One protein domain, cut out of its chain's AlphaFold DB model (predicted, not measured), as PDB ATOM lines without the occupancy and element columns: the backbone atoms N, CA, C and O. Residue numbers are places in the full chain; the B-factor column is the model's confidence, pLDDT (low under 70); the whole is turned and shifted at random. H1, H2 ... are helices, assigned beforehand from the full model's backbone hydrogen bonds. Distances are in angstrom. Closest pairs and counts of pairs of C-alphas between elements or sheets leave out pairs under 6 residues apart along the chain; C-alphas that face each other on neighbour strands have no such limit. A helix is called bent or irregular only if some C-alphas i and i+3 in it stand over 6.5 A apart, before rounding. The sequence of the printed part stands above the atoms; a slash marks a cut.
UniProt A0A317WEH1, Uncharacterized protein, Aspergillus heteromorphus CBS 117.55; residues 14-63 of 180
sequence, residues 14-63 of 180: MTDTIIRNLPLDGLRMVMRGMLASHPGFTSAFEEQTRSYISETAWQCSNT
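This is residues 14 to 63 of the 180 residues of an uncharacterized protein of Aspergillus heteromorphus CBS 117.55 (UniProt A0A317WEH1). Two helices, H2 and the long H3, meet near their ends and make an open V, while the short H1 turns off at the other end of H2. The far part of H3 sticks out as a free arm, residues 46 to 61, and residues 62 to 63 stand free with it. The printed part has 50 residues with three named helices, H1, H2 and H3 in that order, and no named strand; its class is all helix. It is loose, with a radius of gyration of the C-alphas of 13.5 A, and its C-alphas span 37 by 25 by 20 A.

H1 is residues 14 to 21 and begins at C-alpha 14, (120.374, 127.644, 134.132). H2 is residues 24 to 37, 19.8 A long from first to last C-alpha. H3 is residues 40 to 61, 32.3 A long, and ends at C-alpha 61, (111.513, 154.913, 115.212). H3 is neither bent nor irregular, but only just: C-alphas 40 and 43 are 6.5 A apart.

H1 and H2 are close but not clearly touching; their closest C-alphas, those of Ile 19 and Leu 27, are 7.1 A apart. They run opposite ways at a steep tilt of 48 degrees. H2 and H3 touch only at the corner by their link, and only just, with 3 pairs of C-alphas within 8 A. H2 touches H3 with residues 34 to 35 alone, and H3 touches H2 with residues 41 to 42 alone; their closest C-alphas, those of Leu 35 and Thr 42, are 5.7 A apart. H2 and H3 run opposite ways at a steep tilt of 43 degrees. H1 and H3 are apart. In H1 and H2 every O i to N i+4 pair is within hydrogen-bond range; in H3, 17 of 18 are.

The two C-alphas farthest apart, those of Ser 37 and Thr 63, are 39.8 A apart. The printed part has no cut, and both links are tight. Mean pLDDT of the printed part is 72.8; it is under 70 at residues 14 to 17, 20, 24 to 25 and 55 to 63.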
ATOM      1  N   MET A  14     120.374 128.974 134.760       50.47
ATOM      2  CA  MET A  14     120.374 127.644 134.132       50.47
ATOM      3  C   MET A  14     119.389 127.544 132.956       50.47
ATOM      4  O   MET A  14     119.704 126.939 131.936       50.47
ATOM      5  N   THR A  15     118.222 128.180 133.050       64.50
ATOM      6  CA  THR A  15     117.221 128.204 131.971       64.50
ATOM      7  C   THR A  15     117.638 129.125 130.828       64.50
ATOM      8  O   THR A  15     117.440 128.769 129.669       64.50
ATOM      9  N   ASP A  16     118.317 130.236 131.119       58.16
ATOM     10  CA  ASP A  16     118.910 131.089 130.079       58.16
ATOM     11  C   ASP A  16     119.952 130.325 129.250       58.16
ATOM     12  O   ASP A  16     120.048 130.498 128.036       58.16
ATOM     13  N   THR A  17     120.687 129.407 129.885       59.62
ATOM     14  CA  THR A  17     121.636 128.524 129.192       59.62
ATOM     15  C   THR A  17     120.918 127.551 128.254       59.62
ATOM     16  O   THR A  17     121.397 127.311 127.146       59.62
ATOM     17  N   ILE A  18     119.752 127.030 128.644       72.44
ATOM     18  CA  ILE A  18     118.925 126.164 127.789       72.44
ATOM     19  C   ILE A  18     118.382 126.957 126.595       72.44
ATOM     20  O   ILE A  18     118.533 126.521 125.456       72.44
ATOM     21  N   ILE A  19     117.817 128.146 126.833       70.69
ATOM     22  CA  ILE A  19     117.294 129.024 125.774       70.69
ATOM     23  C   ILE A  19     118.407 129.400 124.786       70.69
ATOM     24  O   ILE A  19     118.184 129.389 123.579       70.69
ATOM     25  N   ARG A  20     119.616 129.681 125.289       61.72
ATOM     26  CA  ARG A  20     120.777 130.056 124.472       61.72
ATOM     27  C   ARG A  20     121.293 128.922 123.583       61.72
ATOM     28  O   ARG A  20     121.752 129.204 122.480       61.72
ATOM     29  N   ASN A  21     121.274 127.678 124.064       73.94
ATOM     30  CA  ASN A  21     121.868 126.534 123.358       73.94
ATOM     31  C   ASN A  21     120.859 125.724 122.530       73.94
ATOM     32  O   ASN A  21     121.266 124.848 121.768       73.94
ATOM     33  N   LEU A  22     119.556 125.992 122.655       70.81
ATOM     34  CA  LEU A  22     118.547 125.359 121.811       70.81
ATOM     35  C   LEU A  22     118.672 125.850 120.356       70.81
ATOM     36  O   LEU A  22     118.630 127.059 120.115       70.81
ATOM     37  N   PRO A  23     118.738 124.940 119.364       76.44
ATOM     38  CA  PRO A  23     118.531 125.303 117.966       76.44
ATOM     39  C   PRO A  23     117.184 126.015 117.801       76.44
ATOM     40  O   PRO A  23     116.212 125.665 118.474       76.44
ATOM     41  N   LEU A  24     117.098 126.987 116.887       68.56
ATOM     42  CA  LEU A  24     115.902 127.831 116.736       68.56
ATOM     43  C   LEU A  24     114.618 127.023 116.500       68.56
ATOM     44  O   LEU A  24     113.559 127.378 117.019       68.56
ATOM     45  N   ASP A  25     114.704 125.916 115.766       66.81
ATOM     46  CA  ASP A  25     113.552 125.044 115.525       66.81
ATOM     47  C   ASP A  25     113.150 124.261 116.777       66.81
ATOM     48  O   ASP A  25     111.960 124.148 117.078       66.81
ATOM     49  N   GLY A  26     114.130 123.834 117.578       76.75
ATOM     50  CA  GLY A  26     113.900 123.245 118.896       76.75
ATOM     51  C   GLY A  26     113.232 124.233 119.855       76.75
ATOM     52  O   GLY A  26     112.254 123.884 120.510       76.75
ATOM     53  N   LEU A  27     113.680 125.493 119.876       85.50
ATOM     54  CA  LEU A  27     113.065 126.542 120.693       85.50
ATOM     55  C   LEU A  27     111.602 126.792 120.293       85.50
ATOM     56  O   LEU A  27     110.730 126.878 121.158       85.50
ATOM     57  N   ARG A  28     111.305 126.858 118.988       77.50
ATOM     58  CA  ARG A  28     109.929 127.013 118.482       77.50
ATOM     59  C   ARG A  28     109.044 125.829 118.855       77.50
ATOM     60  O   ARG A  28     107.893 126.037 119.235       77.50
ATOM     61  N   MET A  29     109.562 124.605 118.753       84.31
ATOM     62  CA  MET A  29     108.839 123.400 119.164       84.31
ATOM     63  C   MET A  29     108.528 123.408 120.662       84.31
ATOM     64  O   MET A  29     107.377 123.197 121.039       84.31
ATOM     65  N   VAL A  30     109.523 123.706 121.502       89.94
ATOM     66  CA  VAL A  30     109.354 123.780 122.960       89.94
ATOM     67  C   VAL A  30     108.349 124.870 123.338       89.94
ATOM     68  O   VAL A  30     107.440 124.600 124.118       89.94
ATOM     69  N   MET A  31     108.434 126.063 122.737       88.50
ATOM     70  CA  MET A  31     107.474 127.146 122.979       88.50
ATOM     71  C   MET A  31     106.048 126.756 122.578       88.50
ATOM     72  O   MET A  31     105.120 126.942 123.359       88.50
ATOM     73  N   ARG A  32     105.852 126.152 121.397       85.88
ATOM     74  CA  ARG A  32     104.529 125.662 120.969       85.88
ATOM     75  C   ARG A  32     103.981 124.598 121.917       85.88
ATOM     76  O   ARG A  32     102.810 124.661 122.274       85.88
ATOM     77  N   GLY A  33     104.822 123.657 122.351       88.06
ATOM     78  CA  GLY A  33     104.449 122.637 123.329       88.06
ATOM     79  C   GLY A  33     104.062 123.242 124.679       88.06
ATOM     80  O   GLY A  33     103.035 122.876 125.242       88.06
ATOM     81  N   MET A  34     104.828 124.219 125.169       90.19
ATOM     82  CA  MET A  34     104.551 124.922 126.423       90.19
ATOM     83  C   MET A  34     103.217 125.678 126.372       90.19
ATOM     84  O   MET A  34     102.419 125.551 127.300       90.19
ATOM     85  N   LEU A  35     102.950 126.390 125.273       89.31
ATOM     86  CA  LEU A  35     101.699 127.123 125.042       89.31
ATOM     87  C   LEU A  35     100.488 126.191 124.881       89.31
ATOM     88  O   LEU A  35      99.408 126.499 125.378       89.31
ATOM     89  N   ALA A  36     100.663 125.037 124.232       85.62
ATOM     90  CA  ALA A  36      99.606 124.033 124.091       85.62
ATOM     91  C   ALA A  36      99.287 123.325 125.419       85.62
ATOM     92  O   ALA A  36      98.134 122.998 125.686       85.62
ATOM     93  N   SER A  37     100.306 123.094 126.250       89.12
ATOM     94  CA  SER A  37     100.168 122.360 127.515       89.12
ATOM     95  C   SER A  37      99.634 123.234 128.652       89.12
ATOM     96  O   SER A  37      98.980 122.730 129.560       89.12
ATOM     97  N   HIS A  38      99.912 124.542 128.619       88.25
ATOM     98  CA  HIS A  38      99.569 125.477 129.689       88.25
ATOM     99  C   HIS A  38      98.927 126.750 129.112       88.25
ATOM    100  O   HIS A  38      99.626 127.732 128.851       88.25
ATOM    101  N   PRO A  39      97.587 126.784 128.976       81.69
ATOM    102  CA  PRO A  39      96.871 127.921 128.389       81.69
ATOM    103  C   PRO A  39      97.119 129.264 129.095       81.69
ATOM    104  O   PRO A  39      97.056 130.318 128.467       81.69
ATOM    105  N   GLY A  40      97.449 129.239 130.393       81.81
ATOM    106  CA  GLY A  40      97.773 130.438 131.173       81.81
ATOM    107  C   GLY A  40      99.065 131.148 130.751       81.81
ATOM    108  O   GLY A  40      99.257 132.308 131.105       81.81
ATOM    109  N   PHE A  41      99.943 130.497 129.980       84.88
ATOM    110  CA  PHE A  41     101.163 131.125 129.460       84.88
ATOM    111  C   PHE A  41     100.952 131.876 128.152       84.88
ATOM    112  O   PHE A  41     101.786 132.711 127.808       84.88
ATOM    113  N   THR A  42      99.845 131.640 127.445       83.94
ATOM    114  CA  THR A  42      99.572 132.289 126.158       83.94
ATOM    115  C   THR A  42      99.444 133.797 126.297       83.94
ATOM    116  O   THR A  42     100.142 134.528 125.600       83.94
ATOM    117  N   SER A  43      98.642 134.280 127.246       83.75
ATOM    118  CA  SER A  43      98.469 135.720 127.469       83.75
ATOM    119  C   SER A  43      99.767 136.400 127.910       83.75
ATOM    120  O   SER A  43     100.121 137.453 127.385       83.75
ATOM    121  N   ALA A  44     100.518 135.771 128.818       80.12
ATOM    122  CA  ALA A  44     101.817 136.274 129.257       80.12
ATOM    123  C   ALA A  44     102.826 136.322 128.097       80.12
ATOM    124  O   ALA A  44     103.542 137.309 127.934       80.12
ATOM    125  N   PHE A  45     102.868 135.285 127.259       86.50
ATOM    126  CA  PHE A  45     103.723 135.234 126.077       86.50
ATOM    127  C   PHE A  45     103.358 136.319 125.057       86.50
ATOM    128  O   PHE A  45     104.246 137.009 124.552       86.50
ATOM    129  N   GLU A  46     102.070 136.511 124.774       87.00
ATOM    130  CA  GLU A  46     101.582 137.561 123.875       87.00
ATOM    131  C   GLU A  46     101.904 138.963 124.402       87.00
ATOM    132  O   GLU A  46     102.346 139.821 123.636       87.00
ATOM    133  N   GLU A  47     101.735 139.199 125.706       84.38
ATOM    134  CA  GLU A  47     102.072 140.470 126.349       84.38
ATOM    135  C   GLU A  47     103.575 140.754 126.263       84.38
ATOM    136  O   GLU A  47     103.968 141.824 125.798       84.38
ATOM    137  N   GLN A  48     104.425 139.782 126.616       74.38
ATOM    138  CA  GLN A  48     105.878 139.944 126.509       74.38
ATOM    139  C   GLN A  48     106.325 140.143 125.056       74.38
ATOM    140  O   GLN A  48     107.187 140.980 124.784       74.38
ATOM    141  N   THR A  49     105.705 139.436 124.109       80.31
ATOM    142  CA  THR A  49     105.972 139.603 122.674       80.31
ATOM    143  C   THR A  49     105.579 141.003 122.209       80.31
ATOM    144  O   THR A  49     106.340 141.651 121.490       80.31
ATOM    145  N   ARG A  50     104.430 141.521 122.655       81.62
ATOM    146  CA  ARG A  50     103.979 142.881 122.338       81.62
ATOM    147  C   ARG A  50     104.916 143.933 122.919       81.62
ATOM    148  O   ARG A  50     105.275 144.863 122.200       81.62
ATOM    149  N   SER A  51     105.343 143.778 124.173       70.50
ATOM    150  CA  SER A  51     106.334 144.663 124.791       70.50
ATOM    151  C   SER A  51     107.642 144.646 124.007       70.50
ATOM    152  O   SER A  51     108.101 145.706 123.594       70.50
ATOM    153  N   TYR A  52     108.176 143.466 123.685       75.00
ATOM    154  CA  TYR A  52     109.393 143.323 122.886       75.00
ATOM    155  C   TYR A  52     109.275 143.986 121.507       75.00
ATOM    156  O   TYR A  52     110.148 144.762 121.118       75.00
ATOM    157  N   ILE A  53     108.186 143.737 120.771       74.50
ATOM    158  CA  ILE A  53     107.940 144.358 119.461       74.50
ATOM    159  C   ILE A  53     107.823 145.876 119.603       74.50
ATOM    160  O   ILE A  53     108.396 146.603 118.802       74.50
ATOM    161  N   SER A  54     107.116 146.376 120.619       70.50
ATOM    162  CA  SER A  54     106.981 147.817 120.844       70.50
ATOM    163  C   SER A  54     108.314 148.478 121.197       70.50
ATOM    164  O   SER A  54     108.622 149.532 120.654       70.50
ATOM    165  N   GLU A  55     109.139 147.844 122.033       64.44
ATOM    166  CA  GLU A  55     110.454 148.348 122.433       64.44
ATOM    167  C   GLU A  55     111.431 148.335 121.252       64.44
ATOM    168  O   GLU A  55     112.141 149.314 121.021       64.44
ATOM    169  N   THR A  56     111.430 147.267 120.454       61.19
ATOM    170  CA  THR A  56     112.273 147.151 119.253       61.19
ATOM    171  C   THR A  56     111.805 148.064 118.120       61.19
ATOM    172  O   THR A  56     112.631 148.692 117.457       61.19
ATOM    173  N   ALA A  57     110.494 148.219 117.923       58.25
ATOM    174  CA  ALA A  57     109.929 149.182 116.983       58.25
ATOM    175  C   ALA A  57     110.210 150.628 117.419       58.25
ATOM    176  O   ALA A  57     110.590 151.447 116.586       58.25
ATOM    177  N   TRP A  58     110.115 150.932 118.721       49.22
ATOM    178  CA  TRP A  58     110.453 152.239 119.296       49.22
ATOM    179  C   TRP A  58     111.941 152.570 119.129       49.22
ATOM    180  O   TRP A  58     112.291 153.707 118.817       49.22
ATOM    181  N   GLN A  59     112.823 151.578 119.267       46.50
ATOM    182  CA  GLN A  59     114.254 151.726 118.989       46.50
ATOM    183  C   GLN A  59     114.535 151.997 117.502       46.50
ATOM    184  O   GLN A  59     115.465 152.743 117.196       46.50
ATOM    185  N   CYS A  60     113.720 151.454 116.591       42.03
ATOM    186  CA  CYS A  60     113.773 151.747 115.155       42.03
ATOM    187  C   CYS A  60     113.172 153.115 114.776       42.03
ATOM    188  O   CYS A  60     113.602 153.686 113.780       42.03
ATOM    189  N   SER A  61     112.198 153.645 115.529       42.03
ATOM    190  CA  SER A  61     111.513 154.913 115.212       42.03
ATOM    191  C   SER A  61     112.094 156.149 115.907       42.03
ATOM    192  O   SER A  61     111.919 157.257 115.413       42.03
ATOM    193  N   ASN A  62     112.752 155.986 117.063       41.81
ATOM    194  CA  ASN A  62     113.333 157.092 117.849       41.81
ATOM    195  C   ASN A  62     114.851 157.178 117.745       41.81
ATOM    196  O   ASN A  62     115.467 158.035 118.376       41.81
ATOM    197  N   THR A  63     115.465 156.332 116.925       39.88
ATOM    198  CA  THR A  63     116.680 156.783 116.263       39.88
ATOM    199  C   THR A  63     116.222 157.790 115.209       39.88
ATOM    200  O   THR A  63     115.462 157.411 114.316       39.88
TER     201      THR A  63